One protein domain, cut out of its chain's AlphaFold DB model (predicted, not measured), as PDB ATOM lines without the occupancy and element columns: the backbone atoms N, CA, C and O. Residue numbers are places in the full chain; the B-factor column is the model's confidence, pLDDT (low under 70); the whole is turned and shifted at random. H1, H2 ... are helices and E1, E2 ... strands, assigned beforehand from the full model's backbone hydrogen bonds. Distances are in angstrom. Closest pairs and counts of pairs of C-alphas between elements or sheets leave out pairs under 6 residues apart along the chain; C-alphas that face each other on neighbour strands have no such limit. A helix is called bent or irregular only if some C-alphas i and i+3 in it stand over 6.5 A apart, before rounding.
ATOM      1  N   TYR A  30     232.542 158.059 181.162       76.06
ATOM      2  CA  TYR A  30     232.308 156.668 180.792       76.06
ATOM      3  C   TYR A  30     230.899 156.200 181.180       76.06
ATOM      4  O   TYR A  30     230.195 155.600 180.362       76.06
ATOM      5  N   GLU A  31     230.439 156.506 182.395       80.12
ATOM      6  CA  GLU A  31     229.065 156.174 182.803       80.12
ATOM      7  C   GLU A  31     228.016 157.013 182.043       80.12
ATOM      8  O   GLU A  31     226.924 156.514 181.744       80.12
ATOM      9  N   GLU A  32     228.334 158.250 181.636       79.25
ATOM     10  CA  GLU A  32     227.449 159.043 180.770       79.25
ATOM     11  C   GLU A  32     227.356 158.465 179.346       79.25
ATOM     12  O   GLU A  32     226.252 158.348 178.799       79.25
ATOM     13  N   GLU A  33     228.479 158.068 178.745       81.94
ATOM     14  CA  GLU A  33     228.505 157.409 177.435       81.94
ATOM     15  C   GLU A  33     227.739 156.087 177.457       81.94
ATOM     16  O   GLU A  33     226.912 155.833 176.578       81.94
ATOM     17  N   LYS A  34     227.934 155.271 178.493       85.56
ATOM     18  CA  LYS A  34     227.208 154.011 178.678       85.56
ATOM     19  C   LYS A  34     225.698 154.226 178.791       85.56
ATOM     20  O   LYS A  34     224.933 153.472 178.187       85.56
ATOM     21  N   ALA A  35     225.257 155.267 179.500       85.31
ATOM     22  CA  ALA A  35     223.844 155.634 179.573       85.31
ATOM     23  C   ALA A  35     223.294 156.088 178.208       85.31
ATOM     24  O   ALA A  35     222.227 155.634 177.800       85.31
ATOM     25  N   LYS A  36     224.043 156.912 177.460       85.81
ATOM     26  CA  LYS A  36     223.673 157.328 176.093       85.81
ATOM     27  C   LYS A  36     223.558 156.133 175.150       85.81
ATOM     28  O   LYS A  36     222.595 156.048 174.391       85.81
ATOM     29  N   PHE A  37     224.499 155.191 175.216       86.75
ATOM     30  CA  PHE A  37     224.427 153.952 174.445       86.75
ATOM     31  C   PHE A  37     223.215 153.119 174.836       86.75
ATOM     32  O   PHE A  37     222.491 152.684 173.946       86.75
ATOM     33  N   SER A  38     222.958 152.940 176.134       89.44
ATOM     34  CA  SER A  38     221.793 152.204 176.629       89.44
ATOM     35  C   SER A  38     220.479 152.803 176.114       89.44
ATOM     36  O   SER A  38     219.653 152.067 175.570       89.44
ATOM     37  N   ASP A  39     220.337 154.129 176.169       89.00
ATOM     38  CA  ASP A  39     219.181 154.860 175.636       89.00
ATOM     39  C   ASP A  39     219.067 154.735 174.103       89.00
ATOM     40  O   ASP A  39     217.965 154.755 173.546       89.00
ATOM     41  N   ALA A  40     220.195 154.580 173.404       91.94
ATOM     42  CA  ALA A  40     220.253 154.453 171.951       91.94
ATOM     43  C   ALA A  40     220.067 153.013 171.427       91.94
ATOM     44  O   ALA A  40     219.883 152.835 170.221       91.94
ATOM     45  N   ILE A  41     220.058 151.979 172.281       92.50
ATOM     46  CA  ILE A  41     219.899 150.575 171.847       92.50
ATOM     47  C   ILE A  41     218.620 150.393 171.022       92.50
ATOM     48  O   ILE A  41     218.665 149.854 169.916       92.50
ATOM     49  N   LEU A  42     217.478 150.861 171.532       92.31
ATOM     50  CA  LEU A  42     216.193 150.711 170.848       92.31
ATOM     51  C   LEU A  42     216.185 151.373 169.457       92.31
ATOM     52  O   LEU A  42     215.845 150.685 168.491       92.31
ATOM     53  N   PRO A  43     216.565 152.658 169.293       93.50
ATOM     54  CA  PRO A  43     216.601 153.252 167.964       93.50
ATOM     55  C   PRO A  43     217.617 152.583 167.028       93.50
ATOM     56  O   PRO A  43     217.328 152.475 165.838       93.50
ATOM     57  N   PHE A  44     218.745 152.062 167.523       94.06
ATOM     58  CA  PHE A  44     219.666 151.274 166.692       94.06
ATOM     59  C   PHE A  44     219.057 149.950 166.214       94.06
ATOM     60  O   PHE A  44     219.230 149.579 165.049       94.06
ATOM     61  N   ILE A  45     218.306 149.253 167.071       95.38
ATOM     62  CA  ILE A  45     217.580 148.034 166.687       95.38
ATOM     63  C   ILE A  45     216.550 148.361 165.600       95.38
ATOM     64  O   ILE A  45     216.522 147.700 164.561       95.38
ATOM     65  N   ILE A  46     215.746 149.411 165.802       95.00
ATOM     66  CA  ILE A  46     214.754 149.861 164.814       95.00
ATOM     67  C   ILE A  46     215.445 150.195 163.486       95.00
ATOM     68  O   ILE A  46     215.005 149.731 162.434       95.00
ATOM     69  N   LEU A  47     216.562 150.928 163.527       93.81
ATOM     70  CA  LEU A  47     217.318 151.314 162.334       93.81
ATOM     71  C   LEU A  47     217.813 150.083 161.573       93.81
ATOM     72  O   LEU A  47     217.703 150.025 160.350       93.81
ATOM     73  N   THR A  48     218.305 149.080 162.297       94.31
ATOM     74  CA  THR A  48     218.804 147.830 161.717       94.31
ATOM     75  C   THR A  48     217.698 147.086 160.970       94.31
ATOM     76  O   THR A  48     217.870 146.744 159.798       94.31
ATOM     77  N   PHE A  49     216.534 146.890 161.598       95.31
ATOM     78  CA  PHE A  49     215.393 146.244 160.943       95.31
ATOM     79  C   PHE A  49     214.890 147.035 159.736       95.31
ATOM     80  O   PHE A  49     214.560 146.437 158.711       95.31
ATOM     81  N   MET A  50     214.875 148.367 159.821       93.56
ATOM     82  CA  MET A  50     214.519 149.219 158.690       93.56
ATOM     83  C   MET A  50     215.485 149.027 157.516       93.56
ATOM     84  O   MET A  50     215.036 148.803 156.394       93.56
ATOM     85  N   ILE A  51     216.797 149.053 157.747       93.19
ATOM     86  CA  ILE A  51     217.792 148.870 156.679       93.19
ATOM     87  C   ILE A  51     217.640 147.494 156.015       93.19
ATOM     88  O   ILE A  51     217.623 147.406 154.787       93.19
ATOM     89  N   ILE A  52     217.470 146.431 156.808       95.12
ATOM     90  CA  ILE A  52     217.261 145.070 156.290       95.12
ATOM     91  C   ILE A  52     215.966 144.996 155.470       95.12
ATOM     92  O   ILE A  52     215.968 144.476 154.352       95.12
ATOM     93  N   GLY A  53     214.867 145.553 155.989       92.75
ATOM     94  CA  GLY A  53     213.586 145.601 155.286       92.75
ATOM     95  C   GLY A  53     213.675 146.365 153.963       92.75
ATOM     96  O   GLY A  53     213.187 145.886 152.939       92.75
ATOM     97  N   LEU A  54     214.366 147.509 153.951       93.50
ATOM     98  CA  LEU A  54     214.597 148.298 152.742       93.50
ATOM     99  C   LEU A  54     215.393 147.517 151.700       93.50
ATOM    100  O   LEU A  54     215.012 147.506 150.530       93.50
ATOM    101  N   ALA A  55     216.472 146.848 152.112       93.31
ATOM    102  CA  ALA A  55     217.271 146.015 151.219       93.31
ATOM    103  C   ALA A  55     216.424 144.899 150.586       93.31
ATOM    104  O   ALA A  55     216.518 144.669 149.379       93.31
ATOM    105  N   GLY A  56     215.541 144.265 151.366       93.88
ATOM    106  CA  GLY A  56     214.593 143.265 150.871       93.88
ATOM    107  C   GLY A  56     213.616 143.823 149.831       93.88
ATOM    108  O   GLY A  56     213.434 143.225 148.771       93.88
ATOM    109  N   ILE A  57     213.034 144.996 150.080       91.25
ATOM    110  CA  ILE A  57     212.095 145.638 149.143       91.25
ATOM    111  C   ILE A  57     212.807 146.077 147.857       91.25
ATOM    112  O   ILE A  57     212.308 145.828 146.760       91.25
ATOM    113  N   ILE A  58     213.999 146.673 147.967       91.69
ATOM    114  CA  ILE A  58     214.831 147.022 146.805       91.69
ATOM    115  C   ILE A  58     215.140 145.774 145.978       91.69
ATOM    116  O   ILE A  58     215.012 145.803 144.753       91.69
ATOM    117  N   TYR A  59     215.510 144.670 146.629       92.38
ATOM    118  CA  TYR A  59     215.754 143.406 145.947       92.38
ATOM    119  C   TYR A  59     214.518 142.945 145.163       92.38
ATOM    120  O   TYR A  59     214.637 142.646 143.974       92.38
ATOM    121  N   LEU A  60     213.327 142.966 145.774       89.25
ATOM    122  CA  LEU A  60     212.079 142.606 145.096       89.25
ATOM    123  C   LEU A  60     211.818 143.487 143.866       89.25
ATOM    124  O   LEU A  60     211.630 142.950 142.772       89.25
ATOM    125  N   HIS A  61     211.912 144.811 143.991       88.50
ATOM    126  CA  HIS A  61     211.707 145.717 142.855       88.50
ATOM    127  C   HIS A  61     212.733 145.494 141.732       88.50
ATOM    128  O   HIS A  61     212.371 145.469 140.556       88.50
ATOM    129  N   ILE A  62     214.007 145.245 142.062       88.44
ATOM    130  CA  ILE A  62     215.031 144.900 141.062       88.44
ATOM    131  C   ILE A  62     214.677 143.592 140.347       88.44
ATOM    132  O   ILE A  62     214.835 143.497 139.126       88.44
ATOM    133  N   THR A  63     214.202 142.573 141.070       87.31
ATOM    134  CA  THR A  63     213.791 141.313 140.433       87.31
ATOM    135  C   THR A  63     212.601 141.505 139.497       87.31
ATOM    136  O   THR A  63     212.586 140.910 138.418       87.31
ATOM    137  N   GLU A  64     211.653 142.375 139.846       85.62
ATOM    138  CA  GLU A  64     210.532 142.731 138.977       85.62
ATOM    139  C   GLU A  64     211.014 143.450 137.710       85.62
ATOM    140  O   GLU A  64     210.681 143.028 136.600       85.62
ATOM    141  N   ILE A  65     211.901 144.444 137.849       85.94
ATOM    142  CA  ILE A  65     212.516 145.157 136.715       85.94
ATOM    143  C   ILE A  65     213.248 144.182 135.777       85.94
ATOM    144  O   ILE A  65     213.126 144.266 134.553       85.94
ATOM    145  N   ARG A  66     213.987 143.210 136.318       85.81
ATOM    146  CA  ARG A  66     214.685 142.194 135.507       85.81
ATOM    147  C   ARG A  66     213.727 141.281 134.744       85.81
ATOM    148  O   ARG A  66     214.047 140.855 133.629       85.81
ATOM    149  N   LYS A  67     212.566 140.971 135.326       82.94
ATOM    150  CA  LYS A  67     211.530 140.163 134.673       82.94
ATOM    151  C   LYS A  67     210.876 140.914 133.515       82.94
ATOM    152  O   LYS A  67     210.702 140.306 132.466       82.94
ATOM    153  N   ILE A  68     210.603 142.213 133.657       85.25
ATOM    154  CA  ILE A  68     210.043 143.031 132.562       85.25
ATOM    155  C   ILE A  68     211.089 143.434 131.511       85.25
ATOM    156  O   ILE A  68     210.743 143.687 130.361       85.25
ATOM    157  N   SER A  69     212.375 143.490 131.870       83.88
ATOM    158  CA  SER A  69     213.438 143.891 130.942       83.88
ATOM    159  C   SER A  69     213.548 142.911 129.772       83.88
ATOM    160  O   SER A  69     213.880 141.738 129.971       83.88
ATOM    161  N   GLY A  70     213.297 143.401 128.556       82.62
ATOM    162  CA  GLY A  70     213.279 142.594 127.330       82.62
ATOM    163  C   GLY A  70     212.080 141.646 127.219       82.62
ATOM    164  O   GLY A  70     212.138 140.691 126.449       82.62
ATOM    165  N   ALA A  71     211.031 141.855 128.018       89.56
ATOM    166  CA  ALA A  71     209.779 141.119 127.913       89.56
ATOM    167  C   ALA A  71     208.854 141.742 126.858       89.56
ATOM    168  O   ALA A  71     208.903 142.944 126.594       89.56
ATOM    169  N   THR A  72     207.977 140.918 126.297       90.31
ATOM    170  CA  THR A  72     206.850 141.372 125.486       90.31
ATOM    171  C   THR A  72     205.758 141.889 126.414       90.31
ATOM    172  O   THR A  72     205.446 141.239 127.412       90.31
ATOM    173  N   ALA A  73     205.181 143.041 126.081       90.62
ATOM    174  CA  ALA A  73     204.087 143.656 126.822       90.62
ATOM    175  C   ALA A  73     202.763 143.487 126.064       90.62
ATOM    176  O   ALA A  73     202.717 143.680 124.848       90.62
ATOM    177  N   VAL A  74     201.692 143.150 126.780       90.31
ATOM    178  CA  VAL A  74     200.324 143.140 126.252       90.31
ATOM    179  C   VAL A  74     199.405 143.854 127.230       90.31
ATOM    180  O   VAL A  74     199.539 143.692 128.442       90.31
ATOM    181  N   GLU A  75     198.474 144.643 126.709       89.81
ATOM    182  CA  GLU A  75     197.427 145.249 127.522       89.81
ATOM    183  C   GLU A  75     196.228 144.312 127.609       89.81
ATOM    184  O   GLU A  75     195.781 143.751 126.607       89.81
ATOM    185  N   ILE A  76     195.728 144.131 128.825       88.81
ATOM    186  CA  ILE A  76     194.538 143.341 129.114       88.81
ATOM    187  C   ILE A  76     193.533 144.269 129.770       88.81
ATOM    188  O   ILE A  76     193.885 144.997 130.697       88.81
ATOM    189  N   GLU A  77     192.297 144.247 129.291       86.69
ATOM    190  CA  GLU A  77     191.213 145.018 129.886       86.69
ATOM    191  C   GLU A  77     191.017 144.617 131.354       86.69
ATOM    192  O   GLU A  77     191.034 143.435 131.712       86.69
ATOM    193  N   TYR A  78     190.883 145.621 132.212       83.38
ATOM    194  CA  TYR A  78     190.805 145.449 133.652       83.38
ATOM    195  C   TYR A  78     189.848 146.470 134.247       83.38
ATOM    196  O   TYR A  78     189.946 147.657 133.970       83.38
ATOM    197  N   ASP A  79     188.918 146.017 135.083       77.06
ATOM    198  CA  ASP A  79     187.877 146.864 135.672       77.06
ATOM    199  C   ASP A  79     188.252 147.440 137.049       77.06
ATOM    200  O   ASP A  79     187.429 148.100 137.690       77.06
ATOM    201  N   GLY A  80     189.470 147.168 137.536       75.31
ATOM    202  CA  GLY A  80     189.935 147.605 138.856       75.31
ATOM    203  C   GLY A  80     189.323 146.853 140.040       75.31
ATOM    204  O   GLY A  80     189.649 147.164 141.182       75.31
ATOM    205  N   LYS A  81     188.412 145.899 139.815       76.31
ATOM    206  CA  LYS A  81     187.660 145.217 140.886       76.31
ATOM    207  C   LYS A  81     188.124 143.786 141.112       76.31
ATOM    208  O   LYS A  81     187.925 143.234 142.194       76.31
ATOM    209  N   GLN A  82     188.709 143.168 140.094       78.69
ATOM    210  CA  GLN A  82     189.086 141.760 140.134       78.69
ATOM    211  C   GLN A  82     190.501 141.584 140.698       78.69
ATOM    212  O   GLN A  82     191.436 142.274 140.308       78.69
ATOM    213  N   GLN A  83     190.693 140.622 141.603       83.81
ATOM    214  CA  GLN A  83     192.036 140.282 142.101       83.81
ATOM    215  C   GLN A  83     192.882 139.546 141.058       83.81
ATOM    216  O   GLN A  83     194.109 139.531 141.146       83.81
ATOM    217  N   PHE A  84     192.228 138.929 140.074       87.44
ATOM    218  CA  PHE A  84     192.871 138.167 139.018       87.44
ATOM    219  C   PHE A  84     192.362 138.609 137.654       87.44
ATOM    220  O   PHE A  84     191.174 138.872 137.490       87.44
ATOM    221  N   VAL A  85     193.265 138.638 136.681       89.06
ATOM    222  CA  VAL A  85     192.967 138.917 135.278       89.06
ATOM    223  C   VAL A  85     193.322 137.693 134.458       89.06
ATOM    224  O   VAL A  85     194.368 137.076 134.668       89.06
ATOM    225  N   THR A  86     192.450 137.340 133.519       91.38
ATOM    226  CA  THR A  86     192.695 136.227 132.604       91.38
ATOM    227  C   THR A  86     193.119 136.727 131.233       91.38
ATOM    228  O   THR A  86     192.640 137.751 130.757       91.38
ATOM    229  N   TRP A  87     194.025 135.997 130.587       93.12
ATOM    230  CA  TRP A  87     194.495 136.307 129.241       93.12
ATOM    231  C   TRP A  87     194.668 135.035 128.421       93.12
ATOM    232  O   TRP A  87     195.213 134.042 128.907       93.12
ATOM    233  N   LYS A  88     194.196 135.067 127.171       93.62
ATOM    234  CA  LYS A  88     194.379 133.977 126.213       93.62
ATOM    235  C   LYS A  88     195.685 134.191 125.452       93.62
ATOM    236  O   LYS A  88     195.791 135.120 124.654       93.62
ATOM    237  N   ALA A  89     196.662 133.336 125.716       91.69
ATOM    238  CA  ALA A  89     197.985 133.408 125.120       91.69
ATOM    239  C   ALA A  89     197.992 132.900 123.660       91.69
ATOM    240  O   ALA A  89     197.057 132.212 123.231       91.69
ATOM    241  N   PRO A  90     199.057 133.190 122.883       92.12
ATOM    242  CA  PRO A  90     199.202 132.722 121.500       92.12
ATOM    243  C   PRO A  90     199.188 131.197 121.321       92.12
ATOM    244  O   PRO A  90     198.906 130.715 120.229       92.12
ATOM    245  N   ASP A  91     199.465 130.429 122.376       92.12
ATOM    246  CA  ASP A  91     199.371 128.962 122.369       92.12
ATOM    247  C   ASP A  91     197.922 128.437 122.475       92.12
ATOM    248  O   ASP A  91     197.688 127.227 122.506       92.12
ATOM    249  N   GLY A  92     196.946 129.346 122.546       92.56
ATOM    250  CA  GLY A  92     195.524 129.052 122.651       92.56
ATOM    251  C   GLY A  92     195.030 128.795 124.076       92.56
ATOM    252  O   GLY A  92     193.819 128.634 124.254       92.56
ATOM    253  N   ARG A  93     195.913 128.778 125.084       94.38
ATOM    254  CA  ARG A  93     195.561 128.537 126.491       94.38
ATOM    255  C   ARG A  93     195.235 129.838 127.216       94.38
ATOM    256  O   ARG A  93     195.750 130.904 126.888       94.38
ATOM    257  N   THR A  94     194.392 129.736 128.238       93.75
ATOM    258  CA  THR A  94     194.059 130.862 129.117       93.75
ATOM    259  C   THR A  94     194.873 130.779 130.400       93.75
ATOM    260  O   THR A  94     194.874 129.751 131.077       93.75
ATOM    261  N   TYR A  95     195.535 131.876 130.743       92.81
ATOM    262  CA  TYR A  95     196.313 132.046 131.966       92.81
ATOM    263  C   TYR A  95     195.631 133.056 132.886       92.81
ATOM    264  O   TYR A  95     194.904 133.926 132.414       92.81
ATOM    265  N   SER A  96     195.857 132.926 134.195       91.31
ATOM    266  CA  SER A  96     195.331 133.828 135.222       91.31
ATOM    267  C   SER A  96     196.488 134.466 135.984       91.31
ATOM    268  O   SER A  96     197.399 133.762 136.424       91.31
ATOM    269  N   TYR A  97     196.445 135.786 136.133       89.44
ATOM    270  CA  TYR A  97     197.495 136.588 136.752       89.44
ATOM    271  C   TYR A  97     196.920 137.418 137.885       89.44
ATOM    272  O   TYR A  97     195.826 137.961 137.771       89.44
ATOM    273  N   ASN A  98     197.674 137.534 138.974       86.00
ATOM    274  CA  ASN A  98     197.283 138.372 140.097       86.00
ATOM    275  C   ASN A  98     197.430 139.855 139.717       86.00
ATOM    276  O   ASN A  98     198.536 140.313 139.430       86.00
ATOM    277  N   ALA A  99     196.316 140.582 139.734       83.31
ATOM    278  CA  ALA A  99     196.220 142.007 139.434       83.31
ATOM    279  C   ALA A  99     196.013 142.871 140.690       83.31
ATOM    280  O   ALA A  99     195.824 144.073 140.574       83.31
ATOM    281  N   SER A 100     196.103 142.303 141.898       78.12
ATOM    282  CA  SER A 100     195.902 143.037 143.166       78.12
ATOM    283  C   SER A 100     196.887 144.194 143.379       78.12
ATOM    284  O   SER A 100     196.657 145.052 144.223       78.12
ATOM    285  N   TYR A 101     198.001 144.195 142.646       74.06
ATOM    286  CA  TYR A 101     199.037 145.229 142.700       74.06
ATOM    287  C   TYR A 101     199.029 146.144 141.467       74.06
ATOM    288  O   TYR A 101     199.961 146.928 141.267       74.06
ATOM    289  N   ALA A 102     198.015 146.001 140.610       72.88
ATOM    290  CA  ALA A 102     197.809 146.882 139.478       72.88
ATOM    291  C   ALA A 102     197.461 148.303 139.956       72.88
ATOM    292  O   ALA A 102     196.937 148.473 141.057       72.88
ATOM    293  N   PRO A 103     197.734 149.338 139.146       67.31
ATOM    294  CA  PRO A 103     197.365 150.701 139.495       67.31
ATOM    295  C   PRO A 103     195.844 150.829 139.673       67.31
ATOM    296  O   PRO A 103     195.082 150.603 138.727       67.31
ATOM    297  N   ASP A 104     195.408 151.245 140.865       62.09
ATOM    298  CA  ASP A 104     194.023 151.645 141.113       62.09
ATOM    299  C   ASP A 104     193.653 152.751 140.112       62.09
ATOM    300  O   ASP A 104     194.283 153.814 140.112       62.09
ATOM    301  N   LYS A 105     192.609 152.513 139.302       59.19
ATOM    302  CA  LYS A 105     192.023 153.395 138.257       59.19
ATOM    303  C   LYS A 105     192.464 153.165 136.806       59.19
ATOM    304  O   LYS A 105     192.143 154.000 135.961       59.19
ATOM    305  N   SER A 106     193.139 152.068 136.481       64.00
ATOM    306  CA  SER A 106     193.380 151.739 135.073       64.00
ATOM    307  C   SER A 106     192.280 150.835 134.509       64.00
ATOM    308  O   SER A 106     191.975 149.809 135.108       64.00
ATOM    309  N   ASN A 107     191.736 151.189 133.337       79.44
ATOM    310  CA  ASN A 107     190.832 150.323 132.559       79.44
ATOM    311  C   ASN A 107     191.577 149.150 131.885       79.44
ATOM    312  O   ASN A 107     190.990 148.347 131.161       79.44
ATOM    313  N   SER A 108     192.894 149.077 132.068       81.69
ATOM    314  CA  SER A 108     193.739 148.015 131.544       81.69
ATOM    315  C   SER A 108     194.953 147.767 132.436       81.69
ATOM    316  O   SER A 108     195.413 148.639 133.173       81.69
ATOM    317  N   VAL A 109     195.505 146.564 132.365       86.94
ATOM    318  CA  VAL A 109     196.781 146.204 132.987       86.94
ATOM    319  C   VAL A 109     197.749 145.726 131.926       86.94
ATOM    320  O   VAL A 109     197.367 145.033 130.986       86.94
ATOM    321  N   THR A 110     199.024 146.070 132.084       88.38
ATOM    322  CA  THR A 110     200.072 145.570 131.196       88.38
ATOM    323  C   THR A 110     200.670 144.289 131.771       88.38
ATOM    324  O   THR A 110     201.316 144.314 132.824       88.38
ATOM    325  N   LEU A 111     200.483 143.177 131.062       89.75
ATOM    326  CA  LEU A 111     201.139 141.900 131.320       89.75
ATOM    327  C   LEU A 111     202.454 141.826 130.540       89.75
ATOM    328  O   LEU A 111     202.482 142.046 129.330       89.75
ATOM    329  N   TYR A 112     203.525 141.450 131.229       90.81
ATOM    330  CA  TYR A 112     204.848 141.222 130.657       90.81
ATOM    331  C   TYR A 112     205.179 139.730 130.672       90.81
ATOM    332  O   TYR A 112     205.095 139.103 131.726       90.81
ATOM    333  N   TYR A 113     205.608 139.166 129.544       90.56
ATOM    334  CA  TYR A 113     206.060 137.771 129.432       90.56
ATOM    335  C   TYR A 113     207.302 137.649 128.536       90.56
ATOM    336  O   TYR A 113     207.569 138.518 127.706       90.56
ATOM    337  N   LYS A 114     208.090 136.577 128.690       90.00
ATOM    338  CA  LYS A 114     209.319 136.355 127.903       90.00
ATOM    339  C   LYS A 114     209.202 135.127 127.012       90.00
ATOM    340  O   LYS A 114     209.017 134.019 127.505       90.00
ATOM    341  N   GLY A 115     209.375 135.324 125.705       88.25
ATOM    342  CA  GLY A 115     209.287 134.242 124.725       88.25
ATOM    343  C   GLY A 115     207.951 133.507 124.840       88.25
ATOM    344  O   GLY A 115     206.897 134.127 124.743       88.25
ATOM    345  N   THR A 116     208.006 132.199 125.088       88.75
ATOM    346  CA  THR A 116     206.829 131.334 125.269       88.75
ATOM    347  C   THR A 116     206.496 131.048 126.738       88.75
ATOM    348  O   THR A 116     205.651 130.197 127.018       88.75
ATOM    349  N   ASP A 117     207.154 131.709 127.696       87.81
ATOM    350  CA  ASP A 117     206.872 131.545 129.126       87.81
ATOM    351  C   ASP A 117     205.703 132.437 129.565       87.81
ATOM    352  O   ASP A 117     205.858 133.438 130.267       87.81
ATOM    353  N   TYR A 118     204.503 132.073 129.113       89.56
ATOM    354  CA  TYR A 118     203.276 132.781 129.472       89.56
ATOM    355  C   TYR A 118     202.927 132.577 130.951       89.56
ATOM    356  O   TYR A 118     202.416 133.484 131.600       89.56
ATOM    357  N   ARG A 119     203.251 131.413 131.527       86.62
ATOM    358  CA  ARG A 119     202.873 131.066 132.905       86.62
ATOM    359  C   ARG A 119     203.514 131.985 133.944       86.62
ATOM    360  O   ARG A 119     202.864 132.305 134.933       86.62
ATOM    361  N   ASN A 120     204.759 132.400 133.717       86.19
ATOM    362  CA  ASN A 120     205.492 133.268 134.639       86.19
ATOM    363  C   ASN A 120     205.405 134.756 134.270       86.19
ATOM    364  O   ASN A 120     206.225 135.552 134.737       86.19
ATOM    365  N   GLY A 121     204.432 135.132 133.434       85.81
ATOM    366  CA  GLY A 121     204.161 136.529 133.133       85.81
ATOM    367  C   GLY A 121     203.813 137.335 134.389       85.81
ATOM    368  O   GLY A 121     203.278 136.800 135.363       85.81
ATOM    369  N   ILE A 122     204.141 138.625 134.379       88.00
ATOM    370  CA  ILE A 122     203.923 139.528 135.512       88.00
ATOM    371  C   ILE A 122     203.140 140.764 135.089       88.00
ATOM    372  O   ILE A 122     203.407 141.354 134.044       88.00
ATOM    373  N   ILE A 123     202.188 141.172 135.920       86.25
ATOM    374  CA  ILE A 123     201.569 142.492 135.815       86.25
ATOM    375  C   ILE A 123     202.473 143.454 136.576       86.25
ATOM    376  O   ILE A 123     202.783 143.221 137.744       86.25
ATOM    377  N   LYS A 124     202.946 144.497 135.891       78.25
ATOM    378  CA  LYS A 124     203.856 145.477 136.489       78.25
ATOM    379  C   LYS A 124     203.134 146.259 137.583       78.25
ATOM    380  O   LYS A 124     202.029 146.758 137.369       78.25
ATOM    381  N   THR A 125     203.793 146.403 138.721       75.50
ATOM    382  CA  THR A 125     203.303 147.214 139.834       75.50
ATOM    383  C   THR A 125     203.496 148.711 139.580       75.50
ATOM    384  O   THR A 125     204.329 149.147 138.776       75.50
ATOM    385  N   ASP A 126     202.679 149.529 140.244       78.38
ATOM    386  CA  ASP A 126     202.707 150.980 140.074       78.38
ATOM    387  C   ASP A 126     204.028 151.603 140.574       78.38
ATOM    388  O   ASP A 126     204.304 151.681 141.774       78.38
ATOM    389  N   VAL A 127     204.824 152.130 139.638       77.38
ATOM    390  CA  VAL A 127     206.099 152.810 139.928       77.38
ATOM    391  C   VAL A 127     205.884 154.055 140.791       77.38
ATOM    392  O   VAL A 127     206.738 154.385 141.616       77.38
ATOM    393  N   ALA A 128     204.749 154.749 140.652       78.81
ATOM    394  CA  ALA A 128     204.463 155.917 141.482       78.81
ATOM    395  C   ALA A 128     204.304 155.520 142.958       78.81
ATOM    396  O   ALA A 128     204.762 156.242 143.849       78.81
ATOM    397  N   SER A 129     203.720 154.353 143.226       79.81
ATOM    398  CA  SER A 129     203.623 153.781 144.568       79.81
ATOM    399  C   SER A 129     204.993 153.415 145.145       79.81
ATOM    400  O   SER A 129     205.250 153.709 146.315       79.81
ATOM    401  N   TRP A 130     205.920 152.894 144.332       86.00
ATOM    402  CA  TRP A 130     207.305 152.660 144.770       86.00
ATOM    403  C   TRP A 130     207.996 153.958 145.196       86.00
ATOM    404  O   TRP A 130     208.613 154.015 146.258       86.00
ATOM    405  N   ILE A 131     207.865 155.022 144.398       86.69
ATOM    406  CA  ILE A 131     208.470 156.329 144.698       86.69
ATOM    407  C   ILE A 131     207.916 156.893 146.011       86.69
ATOM    408  O   ILE A 131     208.690 157.337 146.860       86.69
ATOM    409  N   LYS A 132     206.591 156.838 146.209       88.25
ATOM    410  CA  LYS A 132     205.946 157.276 147.459       88.25
ATOM    411  C   LYS A 132     206.467 156.495 148.663       88.25
ATOM    412  O   LYS A 132     206.756 157.101 149.694       88.25
ATOM    413  N   PHE A 133     206.617 155.178 148.523       89.69
ATOM    414  CA  PHE A 133     207.186 154.329 149.566       89.69
ATOM    415  C   PHE A 133     208.608 154.774 149.930       89.69
ATOM    416  O   PHE A 133     208.876 155.041 151.101       89.69
ATOM    417  N   TYR A 134     209.501 154.930 148.948       91.94
ATOM    418  CA  TYR A 134     210.881 155.351 149.207       91.94
ATOM    419  C   TYR A 134     210.960 156.749 149.828       91.94
ATOM    420  O   TYR A 134     211.721 156.949 150.774       91.94
ATOM    421  N   ALA A 135     210.140 157.695 149.364       92.94
ATOM    422  CA  ALA A 135     210.064 159.031 149.946       92.94
ATOM    423  C   ALA A 135     209.663 158.974 151.431       92.94
ATOM    424  O   ALA A 135     210.381 159.500 152.281       92.94
ATOM    425  N   ALA A 136     208.581 158.264 151.768       92.31
ATOM    426  CA  ALA A 136     208.166 158.080 153.159       92.31
ATOM    427  C   ALA A 136     209.264 157.403 153.999       92.31
ATOM    428  O   ALA A 136     209.563 157.837 155.111       92.31
ATOM    429  N   PHE A 137     209.916 156.383 153.442       93.25
ATOM    430  CA  PHE A 137     210.965 155.635 154.122       93.25
ATOM    431  C   PHE A 137     212.184 156.503 154.469       93.25
ATOM    432  O   PHE A 137     212.700 156.432 155.586       93.25
ATOM    433  N   THR A 138     212.614 157.369 153.543       92.25
ATOM    434  CA  THR A 138     213.732 158.301 153.779       92.25
ATOM    435  C   THR A 138     213.443 159.292 154.906       92.25
ATOM    436  O   THR A 138     214.324 159.546 155.728       92.25
ATOM    437  N   VAL A 139     212.207 159.792 155.007       94.75
ATOM    438  CA  VAL A 139     211.789 160.693 156.094       94.75
ATOM    439  C   VAL A 139     211.859 159.985 157.448       94.75
ATOM    440  O   VAL A 139     212.378 160.552 158.411       94.75
ATOM    441  N   ILE A 140     211.398 158.732 157.525       93.50
ATOM    442  CA  ILE A 140     211.424 157.951 158.771       93.50
ATOM    443  C   ILE A 140     212.868 157.670 159.207       93.50
ATOM    444  O   ILE A 140     213.199 157.897 160.371       93.50
ATOM    445  N   ILE A 141     213.745 157.243 158.286       93.44
ATOM    446  CA  ILE A 141     215.173 157.053 158.598       93.44
ATOM    447  C   ILE A 141     215.793 158.362 159.092       93.44
ATOM    448  O   ILE A 141     216.489 158.357 160.106       93.44
ATOM    449  N   GLY A 142     215.533 159.482 158.412       93.62
ATOM    450  CA  GLY A 142     216.053 160.789 158.817       93.62
ATOM    451  C   GLY A 142     215.633 161.166 160.239       93.62
ATOM    452  O   GLY A 142     216.471 161.582 161.042       93.62
ATOM    453  N   GLY A 143     214.361 160.947 160.588       94.31
ATOM    454  CA  GLY A 143     213.853 161.155 161.945       94.31
ATOM    455  C   GLY A 143     214.520 160.250 162.987       94.31
ATOM    456  O   GLY A 143     214.841 160.708 164.084       94.31
ATOM    457  N   LEU A 144     214.787 158.990 162.638       94.69
ATOM    458  CA  LEU A 144     215.446 158.029 163.523       94.69
ATOM    459  C   LEU A 144     216.917 158.391 163.772       94.69
ATOM    460  O   LEU A 144     217.370 158.379 164.916       94.69
ATOM    461  N   ILE A 145     217.642 158.793 162.725       93.62
ATOM    462  CA  ILE A 145     219.017 159.299 162.834       93.62
ATOM    463  C   ILE A 145     219.045 160.558 163.706       93.62
ATOM    464  O   ILE A 145     219.887 160.671 164.595       93.62
ATOM    465  N   PHE A 146     218.102 161.482 163.503       94.12
ATOM    466  CA  PHE A 146     217.988 162.680 164.333       94.12
ATOM    467  C   PHE A 146     217.691 162.347 165.803       94.12
ATOM    468  O   PHE A 146     218.230 162.990 166.706       94.12
ATOM    469  N   TRP A 147     216.868 161.329 166.067       93.50
ATOM    470  CA  TRP A 147     216.603 160.873 167.430       93.50
ATOM    471  C   TRP A 147     217.869 160.323 168.095       93.50
ATOM    472  O   TRP A 147     218.196 160.759 169.199       93.50
ATOM    473  N   ILE A 148     218.622 159.459 167.408       92.44
ATOM    474  CA  ILE A 148     219.917 158.951 167.889       92.44
ATOM    475  C   ILE A 148     220.866 160.121 168.163       92.44
ATOM    476  O   ILE A 148     221.395 160.239 169.266       92.44
ATOM    477  N   TYR A 149     221.012 161.044 167.210       92.62
ATOM    478  CA  TYR A 149     221.822 162.253 167.372       92.62
ATOM    479  C   TYR A 149     221.440 163.031 168.641       92.62
ATOM    480  O   TYR A 149     222.302 163.400 169.438       92.62
ATOM    481  N   LYS A 150     220.141 163.229 168.890       91.81
ATOM    482  CA  LYS A 150     219.665 163.930 170.086       91.81
ATOM    483  C   LYS A 150     220.068 163.221 171.380       91.81
ATOM    484  O   LYS A 150     220.340 163.920 172.349       91.81
ATOM    485  N   ILE A 151     220.116 161.888 171.420       88.38
ATOM    486  CA  ILE A 151     220.552 161.131 172.608       88.38
ATOM    487  C   ILE A 151     222.018 161.446 172.924       88.38
ATOM    488  O   ILE A 151     222.337 161.822 174.051       88.38
ATOM    489  N   PHE A 152     222.891 161.394 171.918       86.50
ATOM    490  CA  PHE A 152     224.326 161.627 172.107       86.50
ATOM    491  C   PHE A 152     224.679 163.098 172.377       86.50
ATOM    492  O   PHE A 152     225.634 163.377 173.102       86.50
TER     493      PHE A 152
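Overview. This is residues 30 to 152 of the 161 residues of an uncharacterized protein of Eubacterium sp (UniProt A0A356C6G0). A small two-sheet head of strands sits at one end of a long stalk of two helices that run opposite ways side by side, touching towards the end away from the head and spreading as they near it. The head is a small sandwich, the sheet E1 E4 E5 face to face with the hairpin E2 E3, their strands crossed. The printed part has 123 residues, with two named helices and five named strands in the order H1 E1 E2 E3 E4 E5 H2, and its class is mixed, helices and strands. Both sheets are antiparallel, the larger in the order E1, E4, E5. The whole is extended, with a radius of gyration of the C-alphas of 21.5 A, and spans 74 by 27 by 20 A.

Along the chain. The larger sheet holds E1, residues 72 to 77, E4, residues 108 to 114, 19.8 A long, and E5, residues 117 to 123. The other sheet holds E2, residues 84 to 88, and E3, residues 94 to 98. H1, residues 30 to 68, was assigned as one helix by its hydrogen bonds but is bent, with C-alphas 39 and 42 lying 7.0 A apart. Its arms are H1a, residues 30 to 39, 14.2 A long from C-alpha 30 at (232.308, 156.668, 180.792), and H1b, residues 42 to 68, 39.5 A long. H2, residues 127 to 152, is 38.0 A long and ends with C-alpha 152 at (224.326, 161.627, 172.107).

Arrangement. E4 is the inner strand of its sheet, which is only just strongly twisted, with C-alphas up to 4.4 A off its best plane. E1 and E4 are antiparallel at 152 degrees, with N 74 and O 111 within hydrogen-bond range at 2.9 A. E4 and E5, a hairpin, have N 112 and O 122 at 2.8 A. E2 and E3, also a hairpin, have N 85 and O 97 at 2.9 A. The two sheets form a sandwich, two sheets face to face, with best planes 10 degrees apart; the closest C-alphas of E3 and E5, Tyr 95 and Arg 119, are 6.7 A apart. H1b only grazes the larger sheet, with residues 64 to 68; H2 is not on it. With residues 43 to 50 alone H1b touches H2, opposite ways at a shallow tilt of 20 degrees, the closest C-alphas being those of Pro 43 and Ile 148, 6.6 A. H1a touches residues 151 to 152 of H2 alone, closest at Lys 36 and Phe 152, 5.9 A between C-alphas. In H1a, H1b and H2 every O i to N i+4 pair is within hydrogen-bond range.

Size, cuts and confidence. The C-alphas farthest apart, those of Tyr 30 and Gly 92, are 74.1 A apart. The printed part has no cut, and no link is long. Mean pLDDT of the printed part is 87.4; residues 103 to 106 are under 70.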